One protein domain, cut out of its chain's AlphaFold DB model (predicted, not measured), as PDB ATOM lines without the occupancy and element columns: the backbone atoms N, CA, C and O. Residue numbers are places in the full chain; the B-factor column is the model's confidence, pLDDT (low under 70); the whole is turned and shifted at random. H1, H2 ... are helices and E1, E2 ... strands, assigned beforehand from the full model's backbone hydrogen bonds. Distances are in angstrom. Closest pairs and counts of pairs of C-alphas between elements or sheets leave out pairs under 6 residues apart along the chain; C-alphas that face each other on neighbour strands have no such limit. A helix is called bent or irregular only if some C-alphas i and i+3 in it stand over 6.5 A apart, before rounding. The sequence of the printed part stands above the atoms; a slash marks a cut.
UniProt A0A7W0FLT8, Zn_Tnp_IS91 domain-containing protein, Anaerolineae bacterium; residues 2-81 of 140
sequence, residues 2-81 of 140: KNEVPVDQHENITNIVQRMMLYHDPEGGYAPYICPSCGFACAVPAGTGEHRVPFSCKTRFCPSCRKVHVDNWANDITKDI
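This is residues 2 to 81 of the 140 residues of the protein "Zn_Tnp_IS91 domain-containing protein" of Anaerolineae bacterium (UniProt A0A7W0FLT8). This is a flat, extended T: H1 and the small hairpin of E1 and E2 follow each other along the longest axis, and H2 leaves the region between them and points away to one side. Residues 70 to 81, of which 70 to 80 belong to H2, stick out with nothing beside them, and the long loop 34 to 50 makes the far end of the hairpin. The printed part has 80 residues with two named helices and two named strands in the order H1, E1, E2, H2, the strands forming one antiparallel sheet, E1 - E2; the class is mostly helix. The radius of gyration of the C-alphas is 18.1 A, and the spans are 53 by 42 by 14 A.

H1, residues 7 to 21, is irregular, with C-alphas 8 and 11 lying 7.1 A apart. A short link of 8 residues joins it to E1, residues 30 to 33. E1 forms a hairpin with E2, residues 51 to 54, antiparallel at 151 degrees between directions. The C-alphas of Tyr 30 and Pro 54 face each other at 4.1 A. N 31 and O 53, at 2.9 A, and N 33 and O 51, at 2.8 A, are within hydrogen-bond range. A short link of 8 residues joins E2 to H2, residues 63 to 80. H2 is apart from H1 and from E1, and H1 is apart from E2. Of the O i to N i+4 pairs, 9 of 11 in H1 and 12 of 14 in H2 are within hydrogen-bond range.

H1 begins at C-alpha 7 (-54.163, -20.677, -6.760) and is 22.0 A long. E1 and E2 are each 9.4 A long, and E1 begins at C-alpha 30 (-31.246, -37.211, 9.141). H2, 25.9 A long, ends at C-alpha 80 (-31.002, -46.101, -24.727).

The two C-alphas farthest apart, those of Asn 3 and Ser 37, are 55.4 A apart. The printed part has no cut. The link from E1 to E2 is long, with 17 residues. Mean pLDDT of the printed part is 83.1; residues 2 to 5 and 40 to 50 are under 70.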
ATOM      1  N   LYS A   2     -49.069 -11.525  -5.908       43.59
ATOM      2  CA  LYS A   2     -50.091 -12.516  -5.454       43.59
ATOM      3  C   LYS A   2     -51.100 -12.981  -6.528       43.59
ATOM      4  O   LYS A   2     -51.745 -13.997  -6.321       43.59
ATOM      5  N   ASN A   3     -51.206 -12.270  -7.653       50.75
ATOM      6  CA  ASN A   3     -52.148 -12.576  -8.740       50.75
ATOM      7  C   ASN A   3     -51.479 -13.214  -9.978       50.75
ATOM      8  O   ASN A   3     -52.144 -13.383 -10.993       50.75
ATOM      9  N   GLU A   4     -50.176 -13.520  -9.933       66.25
ATOM     10  CA  GLU A   4     -49.437 -14.090 -11.081       66.25
ATOM     11  C   GLU A   4     -49.344 -15.618 -11.034       66.25
ATOM     12  O   GLU A   4     -49.139 -16.258 -12.063       66.25
ATOM     13  N   VAL A   5     -49.504 -16.207  -9.847       68.31
ATOM     14  CA  VAL A   5     -49.403 -17.651  -9.647       68.31
ATOM     15  C   VAL A   5     -50.810 -18.237  -9.509       68.31
ATOM     16  O   VAL A   5     -51.600 -17.727  -8.711       68.31
ATOM     17  N   PRO A   6     -51.151 -19.288 -10.276       77.69
ATOM     18  CA  PRO A   6     -52.421 -19.985 -10.129       77.69
ATOM     19  C   PRO A   6     -52.623 -20.513  -8.700       77.69
ATOM     20  O   PRO A   6     -51.699 -21.051  -8.086       77.69
ATOM     21  N   VAL A   7     -53.838 -20.356  -8.165       79.44
ATOM     22  CA  VAL A   7     -54.163 -20.677  -6.760       79.44
ATOM     23  C   VAL A   7     -53.897 -22.148  -6.429       79.44
ATOM     24  O   VAL A   7     -53.451 -22.456  -5.325       79.44
ATOM     25  N   ASP A   8     -54.100 -23.044  -7.394       81.19
ATOM     26  CA  ASP A   8     -53.824 -24.480  -7.295       81.19
ATOM     27  C   ASP A   8     -52.339 -24.801  -7.049       81.19
ATOM     28  O   ASP A   8     -52.013 -25.856  -6.512       81.19
ATOM     29  N   GLN A   9     -51.424 -23.886  -7.384       80.25
ATOM     30  CA  GLN A   9     -49.983 -24.102  -7.234       80.25
ATOM     31  C   GLN A   9     -49.416 -23.584  -5.911       80.25
ATOM     32  O   GLN A   9     -48.290 -23.939  -5.552       80.25
ATOM     33  N   HIS A  10     -50.162 -22.761  -5.170       86.62
ATOM     34  CA  HIS A  10     -49.660 -22.098  -3.964       86.62
ATOM     35  C   HIS A  10     -49.201 -23.077  -2.880       86.62
ATOM     36  O   HIS A  10     -48.143 -22.875  -2.277       86.62
ATOM     37  N   GLU A  11     -49.959 -24.148  -2.649       88.94
ATOM     38  CA  GLU A  11     -49.609 -25.169  -1.658       88.94
ATOM     39  C   GLU A  11     -48.305 -25.879  -2.036       88.94
ATOM     40  O   GLU A  11     -47.376 -25.963  -1.230       88.94
ATOM     41  N   ASN A  12     -48.192 -26.307  -3.296       86.62
ATOM     42  CA  ASN A  12     -47.003 -26.984  -3.804       86.62
ATOM     43  C   ASN A  12     -45.757 -26.087  -3.716       86.62
ATOM     44  O   ASN A  12     -44.704 -26.520  -3.253       86.62
ATOM     45  N   ILE A  13     -45.877 -24.815  -4.105       88.81
ATOM     46  CA  ILE A  13     -44.775 -23.847  -4.014       88.81
ATOM     47  C   ILE A  13     -44.352 -23.651  -2.557       88.81
ATOM     48  O   ILE A  13     -43.159 -23.681  -2.260       88.81
ATOM     49  N   THR A  14     -45.312 -23.511  -1.643       91.44
ATOM     50  CA  THR A  14     -45.024 -23.350  -0.212       91.44
ATOM     51  C   THR A  14     -44.283 -24.569   0.338       91.44
ATOM     52  O   THR A  14     -43.245 -24.411   0.982       91.44
ATOM     53  N   ASN A  15     -44.742 -25.782   0.014       91.12
ATOM     54  CA  ASN A  15     -44.089 -27.027   0.419       91.12
ATOM     55  C   ASN A  15     -42.644 -27.117  -0.101       91.12
ATOM     56  O   ASN A  15     -41.722 -27.459   0.640       91.12
ATOM     57  N   ILE A  16     -42.434 -26.771  -1.371       91.38
ATOM     58  CA  ILE A  16     -41.114 -26.756  -2.006       91.38
ATOM     59  C   ILE A  16     -40.169 -25.801  -1.279       91.38
ATOM     60  O   ILE A  16     -39.040 -26.187  -0.974       91.38
ATOM     61  N   VAL A  17     -40.621 -24.574  -1.003       92.31
ATOM     62  CA  VAL A  17     -39.809 -23.557  -0.326       92.31
ATOM     63  C   VAL A  17     -39.446 -24.029   1.078       92.31
ATOM     64  O   VAL A  17     -38.270 -24.021   1.428       92.31
ATOM     65  N   GLN A  18     -40.410 -24.532   1.851       92.12
ATOM     66  CA  GLN A  18     -40.160 -25.053   3.200       92.12
ATOM     67  C   GLN A  18     -39.132 -26.192   3.205       92.12
ATOM     68  O   GLN A  18     -38.193 -26.176   3.998       92.12
ATOM     69  N   ARG A  19     -39.241 -27.147   2.274       91.94
ATOM     70  CA  ARG A  19     -38.263 -28.239   2.142       91.94
ATOM     71  C   ARG A  19     -36.876 -27.745   1.744       91.94
ATOM     72  O   ARG A  19     -35.886 -28.342   2.149       91.94
ATOM     73  N   MET A  20     -36.794 -26.694   0.930       93.19
ATOM     74  CA  MET A  20     -35.516 -26.088   0.553       93.19
ATOM     75  C   MET A  20     -34.855 -25.356   1.718       93.19
ATOM     76  O   MET A  20     -33.634 -25.412   1.820       93.19
ATOM     77  N   MET A  21     -35.634 -24.721   2.598       92.12
ATOM     78  CA  MET A  21     -35.101 -24.050   3.788       92.12
ATOM     79  C   MET A  21     -34.424 -25.024   4.759       92.12
ATOM     80  O   MET A  21     -33.451 -24.650   5.397       92.12
ATOM     81  N   LEU A  22     -34.892 -26.274   4.816       91.31
ATOM     82  CA  LEU A  22     -34.312 -27.346   5.636       91.31
ATOM     83  C   LEU A  22     -33.306 -28.214   4.857       91.31
ATOM     84  O   LEU A  22     -33.012 -29.349   5.236       91.31
ATOM     85  N   TYR A  23     -32.808 -27.728   3.716       91.94
ATOM     86  CA  TYR A  23     -31.851 -28.484   2.920       91.94
ATOM     87  C   TYR A  23     -30.541 -28.669   3.683       91.94
ATOM     88  O   TYR A  23     -29.849 -27.705   3.988       91.94
ATOM     89  N   HIS A  24     -30.179 -29.933   3.901       88.38
ATOM     90  CA  HIS A  24     -28.992 -30.313   4.653       88.38
ATOM     91  C   HIS A  24     -29.022 -29.893   6.136       88.38
ATOM     92  O   HIS A  24     -27.977 -29.812   6.780       88.38
ATOM     93  N   ASP A  25     -30.223 -29.680   6.678       89.81
ATOM     94  CA  ASP A  25     -30.452 -29.387   8.089       89.81
ATOM     95  C   ASP A  25     -30.965 -30.646   8.819       89.81
ATOM     96  O   ASP A  25     -31.964 -31.231   8.384       89.81
ATOM     97  N   PRO A  26     -30.318 -31.101   9.913       88.50
ATOM     98  CA  PRO A  26     -30.826 -32.193  10.743       88.50
ATOM     99  C   PRO A  26     -32.264 -32.001  11.252       88.50
ATOM    100  O   PRO A  26     -32.936 -33.003  11.498       88.50
ATOM    101  N   GLU A  27     -32.755 -30.765  11.395       89.25
ATOM    102  CA  GLU A  27     -34.151 -30.478  11.761       89.25
ATOM    103  C   GLU A  27     -35.146 -30.974  10.699       89.25
ATOM    104  O   GLU A  27     -36.259 -31.387  11.024       89.25
ATOM    105  N   GLY A  28     -34.724 -31.016   9.429       86.69
ATOM    106  CA  GLY A  28     -35.476 -31.609   8.320       86.69
ATOM    107  C   GLY A  28     -35.413 -33.139   8.255       86.69
ATOM    108  O   GLY A  28     -35.982 -33.740   7.339       86.69
ATOM    109  N   GLY A  29     -34.729 -33.776   9.208       90.94
ATOM    110  CA  GLY A  29     -34.493 -35.213   9.266       90.94
ATOM    111  C   GLY A  29     -33.085 -35.606   8.820       90.94
ATOM    112  O   GLY A  29     -32.461 -34.980   7.959       90.94
ATOM    113  N   TYR A  30     -32.579 -36.688   9.410       92.25
ATOM    114  CA  TYR A  30     -31.246 -37.211   9.141       92.25
ATOM    115  C   TYR A  30     -31.205 -38.736   9.283       92.25
ATOM    116  O   TYR A  30     -32.046 -39.336   9.951       92.25
ATOM    117  N   ALA A  31     -30.193 -39.359   8.678       90.69
ATOM    118  CA  ALA A  31     -29.824 -40.743   8.954       90.69
ATOM    119  C   ALA A  31     -28.579 -40.782   9.856       90.69
ATOM    120  O   ALA A  31     -27.611 -40.068   9.567       90.69
ATOM    121  N   PRO A  32     -28.570 -41.590  10.930       87.81
ATOM    122  CA  PRO A  32     -27.359 -41.828  11.698       87.81
ATOM    123  C   PRO A  32     -26.403 -42.715  10.893       87.81
ATOM    124  O   PRO A  32     -26.807 -43.680  10.242       87.81
ATOM    125  N   TYR A  33     -25.120 -42.389  10.945       85.19
ATOM    126  CA  TYR A  33     -24.049 -43.118  10.284       85.19
ATOM    127  C   TYR A  33     -22.863 -43.262  11.234       85.19
ATOM    128  O   TYR A  33     -22.426 -42.290  11.848       85.19
ATOM    129  N   ILE A  34     -22.318 -44.472  11.338       82.75
ATOM    130  CA  ILE A  34     -21.082 -44.734  12.077       82.75
ATOM    131  C   ILE A  34     -20.011 -45.073  11.050       82.75
ATOM    132  O   ILE A  34     -20.179 -45.990  10.244       82.75
ATOM    133  N   CYS A  35     -18.908 -44.327  11.075       78.94
ATOM    134  CA  CYS A  35     -17.797 -44.581  10.174       78.94
ATOM    135  C   CYS A  35     -17.145 -45.927  10.533       78.94
ATOM    136  O   CYS A  35     -16.665 -46.080  11.658       78.94
ATOM    137  N   PRO A  36     -17.051 -46.896   9.607       79.56
ATOM    138  CA  PRO A  36     -16.453 -48.195   9.902       79.56
ATOM    139  C   PRO A  36     -14.944 -48.106  10.180       79.56
ATOM    140  O   PRO A  36     -14.399 -48.979  10.845       79.56
ATOM    141  N   SER A  37     -14.265 -47.057   9.700       79.06
ATOM    142  CA  SER A  37     -12.815 -46.890   9.861       79.06
ATOM    143  C   SER A  37     -12.407 -46.178  11.153       79.06
ATOM    144  O   SER A  37     -11.347 -46.481  11.686       79.06
ATOM    145  N   CYS A  38     -13.215 -45.242  11.663       70.56
ATOM    146  CA  CYS A  38     -12.900 -44.511  12.900       70.56
ATOM    147  C   CYS A  38     -13.895 -44.738  14.044       70.56
ATOM    148  O   CYS A  38     -13.707 -44.198  15.136       70.56
ATOM    149  N   GLY A  39     -14.940 -45.540  13.826       71.50
ATOM    150  CA  GLY A  39     -15.980 -45.808  14.812       71.50
ATOM    151  C   GLY A  39     -16.585 -44.507  15.333       71.50
ATOM    152  O   GLY A  39     -17.087 -43.686  14.569       71.50
ATOM    153  N   PHE A  40     -16.477 -44.307  16.643       68.62
ATOM    154  CA  PHE A  40     -17.013 -43.146  17.349       68.62
ATOM    155  C   PHE A  40     -16.051 -41.946  17.430       68.62
ATOM    156  O   PHE A  40     -16.444 -40.885  17.910       68.62
ATOM    157  N   ALA A  41     -14.810 -42.082  16.948       60.94
ATOM    158  CA  ALA A  41     -13.773 -41.060  17.105       60.94
ATOM    159  C   ALA A  41     -13.956 -39.825  16.199       60.94
ATOM    160  O   ALA A  41     -13.392 -38.776  16.497       60.94
ATOM    161  N   CYS A  42     -14.734 -39.929  15.112       58.59
ATOM    162  CA  CYS A  42     -14.961 -38.829  14.162       58.59
ATOM    163  C   CYS A  42     -16.300 -38.092  14.343       58.59
ATOM    164  O   CYS A  42     -16.551 -37.124  13.624       58.59
ATOM    165  N   ALA A  43     -17.184 -38.558  15.229       59.44
ATOM    166  CA  ALA A  43     -18.547 -38.037  15.339       59.44
ATOM    167  C   ALA A  43     -18.567 -36.542  15.702       59.44
ATOM    168  O   ALA A  43     -17.752 -36.089  16.502       59.44
ATOM    169  N   VAL A  44     -19.502 -35.778  15.125       56.50
ATOM    170  CA  VAL A  44     -19.678 -34.341  15.398       56.50
ATOM    171  C   VAL A  44     -21.098 -34.112  15.936       56.50
ATOM    172  O   VAL A  44     -22.049 -34.450  15.229       56.50
ATOM    173  N   PRO A  45     -21.268 -33.538  17.147       54.62
ATOM    174  CA  PRO A  45     -20.225 -33.014  18.036       54.62
ATOM    175  C   PRO A  45     -19.331 -34.124  18.603       54.62
ATOM    176  O   PRO A  45     -19.809 -35.221  18.889       54.62
ATOM    177  N   ALA A  46     -18.039 -33.822  18.771       53.47
ATOM    178  CA  ALA A  46     -17.048 -34.749  19.315       53.47
ATOM    179  C   ALA A  46     -17.546 -35.343  20.645       53.47
ATOM    180  O   ALA A  46     -17.630 -34.633  21.645       53.47
ATOM    181  N   GLY A  47     -17.910 -36.631  20.640       53.81
ATOM    182  CA  GLY A  47     -18.335 -37.368  21.838       53.81
ATOM    183  C   GLY A  47     -19.657 -38.142  21.747       53.81
ATOM    184  O   GLY A  47     -19.932 -38.921  22.654       53.81
ATOM    185  N   THR A  48     -20.465 -37.991  20.690       58.88
ATOM    186  CA  THR A  48     -21.764 -38.704  20.563       58.88
ATOM    187  C   THR A  48     -21.699 -40.012  19.774       58.88
ATOM    188  O   THR A  48     -22.640 -40.800  19.802       58.88
ATOM    189  N   GLY A  49     -20.607 -40.253  19.050       62.91
ATOM    190  CA  GLY A  49     -20.392 -41.463  18.263       62.91
ATOM    191  C   GLY A  49     -21.150 -41.556  16.923       62.91
ATOM    192  O   GLY A  49     -20.629 -42.124  15.965       62.91
ATOM    193  N   GLU A  50     -22.328 -40.957  16.773       69.56
ATOM    194  CA  GLU A  50     -23.035 -40.954  15.484       69.56
ATOM    195  C   GLU A  50     -22.714 -39.711  14.639       69.56
ATOM    196  O   GLU A  50     -22.719 -38.582  15.131       69.56
ATOM    197  N   HIS A  51     -22.496 -39.905  13.338       79.44
ATOM    198  CA  HIS A  51     -22.620 -38.835  12.356       79.44
ATOM    199  C   HIS A  51     -24.078 -38.713  11.943       79.44
ATOM    200  O   HIS A  51     -24.707 -39.693  11.546       79.44
ATOM    201  N   ARG A  52     -24.608 -37.496  11.972       85.06
ATOM    202  CA  ARG A  52     -25.925 -37.205  11.411       85.06
ATOM    203  C   ARG A  52     -25.736 -36.785   9.969       85.06
ATOM    204  O   ARG A  52     -25.086 -35.778   9.720       85.06
ATOM    205  N   VAL A  53     -26.277 -37.560   9.034       89.31
ATOM    206  CA  VAL A  53     -26.289 -37.222   7.608       89.31
ATOM    207  C   VAL A  53     -27.652 -36.611   7.288       89.31
ATOM    208  O   VAL A  53     -28.634 -37.358   7.204       89.31
ATOM    209  N   PRO A  54     -27.756 -35.278   7.150       91.94
ATOM    210  CA  PRO A  54     -29.032 -34.622   6.918       91.94
ATOM    211  C   PRO A  54     -29.580 -34.957   5.535       91.94
ATOM    212  O   PRO A  54     -28.828 -35.111   4.564       91.94
ATOM    213  N   PHE A  55     -30.901 -35.049   5.425       93.56
ATOM    214  CA  PHE A  55     -31.527 -35.378   4.154       93.56
ATOM    215  C   PHE A  55     -31.460 -34.234   3.142       93.56
ATOM    216  O   PHE A  55     -31.389 -33.044   3.458       93.56
ATOM    217  N   SER A  56     -31.495 -34.619   1.868       93.50
ATOM    218  CA  SER A  56     -31.675 -33.680   0.772       93.50
ATOM    219  C   SER A  56     -33.149 -33.312   0.616       93.50
ATOM    220  O   SER A  56     -34.052 -34.105   0.890       93.50
ATOM    221  N   CYS A  57     -33.411 -32.107   0.114       93.12
ATOM    222  CA  CYS A  57     -34.770 -31.603  -0.030       93.12
ATOM    223  C   CYS A  57     -35.502 -32.262  -1.207       93.12
ATOM    224  O   CYS A  57     -36.728 -32.272  -1.212       93.12
ATOM    225  N   LYS A  58     -34.778 -32.845  -2.180       91.06
ATOM    226  CA  LYS A  58     -35.305 -33.543  -3.373       91.06
ATOM    227  C   LYS A  58     -36.332 -32.718  -4.165       91.06
ATOM    228  O   LYS A  58     -37.248 -33.271  -4.770       91.06
ATOM    229  N   THR A  59     -36.210 -31.391  -4.142       91.38
ATOM    230  CA  THR A  59     -37.101 -30.492  -4.884       91.38
ATOM    231  C   THR A  59     -36.497 -30.121  -6.238       91.38
ATOM    232  O   THR A  59     -35.278 -30.043  -6.400       91.38
ATOM    233  N   ARG A  60     -37.359 -29.834  -7.224       85.00
ATOM    234  CA  ARG A  60     -36.946 -29.454  -8.591       85.00
ATOM    235  C   ARG A  60     -36.223 -28.103  -8.694       85.00
ATOM    236  O   ARG A  60     -35.615 -27.837  -9.732       85.00
ATOM    237  N   PHE A  61     -36.349 -27.261  -7.666       87.44
ATOM    238  CA  PHE A  61     -35.809 -25.898  -7.613       87.44
ATOM    239  C   PHE A  61     -34.489 -25.803  -6.837       87.44
ATOM    240  O   PHE A  61     -33.777 -24.816  -6.979       87.44
ATOM    241  N   CYS A  62     -34.127 -26.819  -6.048       92.50
ATOM    242  CA  CYS A  62     -32.817 -26.880  -5.409       92.50
ATOM    243  C   CYS A  62     -31.736 -27.226  -6.449       92.50
ATOM    244  O   CYS A  62     -31.814 -28.311  -7.034       92.50
ATOM    245  N   PRO A  63     -30.705 -26.382  -6.658       91.31
ATOM    246  CA  PRO A  63     -29.667 -26.637  -7.659       91.31
ATOM    247  C   PRO A  63     -28.925 -27.958  -7.435       91.31
ATOM    248  O   PRO A  63     -28.759 -28.737  -8.372       91.31
ATOM    249  N   SER A  64     -28.555 -28.258  -6.186       92.69
ATOM    250  CA  SER A  64     -27.823 -29.479  -5.827       92.69
ATOM    251  C   SER A  64     -28.642 -30.743  -6.084       92.69
ATOM    252  O   SER A  64     -28.145 -31.701  -6.668       92.69
ATOM    253  N   CYS A  65     -29.925 -30.743  -5.704       93.25
ATOM    254  CA  CYS A  65     -30.810 -31.881  -5.962       93.25
ATOM    255  C   CYS A  65     -31.114 -32.016  -7.457       93.25
ATOM    256  O   CYS A  65     -31.097 -33.118  -8.004       93.25
ATOM    257  N   ARG A  66     -31.372 -30.894  -8.139       91.44
ATOM    258  CA  ARG A  66     -31.693 -30.883  -9.564       91.44
ATOM    259  C   ARG A  66     -30.527 -31.376 -10.413       91.44
ATOM    260  O   ARG A  66     -30.783 -32.110 -11.359       91.44
ATOM    261  N   LYS A  67     -29.279 -31.039 -10.067       93.81
ATOM    262  CA  LYS A  67     -28.084 -31.540 -10.764       93.81
ATOM    263  C   LYS A  67     -28.036 -33.065 -10.767       93.81
ATOM    264  O   LYS A  67     -27.932 -33.652 -11.834       93.81
ATOM    265  N   VAL A  68     -28.219 -33.693  -9.602       94.00
ATOM    266  CA  VAL A  68     -28.257 -35.161  -9.483       94.00
ATOM    267  C   VAL A  68     -29.369 -35.756 -10.353       94.00
ATOM    268  O   VAL A  68     -29.145 -36.735 -11.055       94.00
ATOM    269  N   HIS A  69     -30.559 -35.149 -10.357       91.88
ATOM    270  CA  HIS A  69     -31.653 -35.601 -11.223       91.88
ATOM    271  C   HIS A  69     -31.329 -35.481 -12.718       91.88
ATOM    272  O   HIS A  69     -31.643 -36.399 -13.470       91.88
ATOM    273  N   VAL A  70     -30.723 -34.370 -13.144       91.88
ATOM    274  CA  VAL A  70     -30.322 -34.153 -14.543       91.88
ATOM    275  C   VAL A  70     -29.253 -35.158 -14.962       91.88
ATOM    276  O   VAL A  70     -29.376 -35.740 -16.033       91.88
ATOM    277  N   ASP A  71     -28.257 -35.410 -14.112       94.75
ATOM    278  CA  ASP A  71     -27.192 -36.376 -14.397       94.75
ATOM    279  C   ASP A  71     -27.733 -37.800 -14.506       94.75
ATOM    280  O   ASP A  71     -27.395 -38.518 -15.440       94.75
ATOM    281  N   ASN A  72     -28.606 -38.202 -13.578       94.38
ATOM    282  CA  ASN A  72     -29.232 -39.521 -13.623       94.38
ATOM    283  C   ASN A  72     -30.055 -39.694 -14.902       94.38
ATOM    284  O   ASN A  72     -29.886 -40.684 -15.602       94.38
ATOM    285  N   TRP A  73     -30.874 -38.697 -15.249       91.75
ATOM    286  CA  TRP A  73     -31.646 -38.719 -16.489       91.75
ATOM    287  C   TRP A  73     -30.744 -38.790 -17.729       91.75
ATOM    288  O   TRP A  73     -30.994 -39.604 -18.612       91.75
ATOM    289  N   ALA A  74     -29.674 -37.993 -17.787       91.50
ATOM    290  CA  ALA A  74     -28.727 -38.024 -18.899       91.50
ATOM    291  C   ALA A  74     -28.044 -39.395 -19.023       91.50
ATOM    292  O   ALA A  74     -27.944 -39.936 -20.124       91.50
ATOM    293  N   ASN A  75     -27.626 -39.987 -17.900       94.06
ATOM    294  CA  ASN A  75     -27.032 -41.321 -17.864       94.06
ATOM    295  C   ASN A  75     -28.012 -42.402 -18.325       94.06
ATOM    296  O   ASN A  75     -27.599 -43.335 -19.006       94.06
ATOM    297  N   ASP A  76     -29.287 -42.298 -17.959       92.44
ATOM    298  CA  ASP A  76     -30.305 -43.261 -18.376       92.44
ATOM    299  C   ASP A  76     -30.594 -43.147 -19.872       92.44
ATOM    300  O   ASP A  76     -30.520 -44.144 -20.583       92.44
ATOM    301  N   ILE A  77     -30.781 -41.929 -20.380       89.81
ATOM    302  CA  ILE A  77     -30.995 -41.686 -21.809       89.81
ATOM    303  C   ILE A  77     -29.792 -42.136 -22.649       89.81
ATOM    304  O   ILE A  77     -29.969 -42.706 -23.720       89.81
ATOM    305  N   THR A  78     -28.567 -41.942 -22.160       90.00
ATOM    306  CA  THR A  78     -27.352 -42.359 -22.885       90.00
ATOM    307  C   THR A  78     -27.288 -43.876 -23.089       90.00
ATOM    308  O   THR A  78     -26.698 -44.327 -24.064       90.00
ATOM    309  N   LYS A  79     -27.911 -44.674 -22.211       90.38
ATOM    310  CA  LYS A  79     -27.970 -46.139 -22.365       90.38
ATOM    311  C   LYS A  79     -28.917 -46.576 -23.484       90.38
ATOM    312  O   LYS A  79     -28.697 -47.630 -24.072       90.38
ATOM    313  N   ASP A  80     -29.948 -45.779 -23.759       88.06
ATOM    314  CA  ASP A  80     -31.002 -46.101 -24.727       88.06
ATOM    315  C   ASP A  80     -30.736 -45.501 -26.120       88.06
ATOM    316  O   ASP A  80     -31.327 -45.925 -27.116       88.06
ATOM    317  N   ILE A  81     -29.859 -44.496 -26.206       89.38
ATOM    318  CA  ILE A  81     -29.526 -43.800 -27.448       89.38
ATOM    319  C   ILE A  81     -28.449 -44.557 -28.247       89.38
ATOM    320  O   ILE A  81     -27.467 -45.057 -27.708       89.38
TER     321      ILE A  81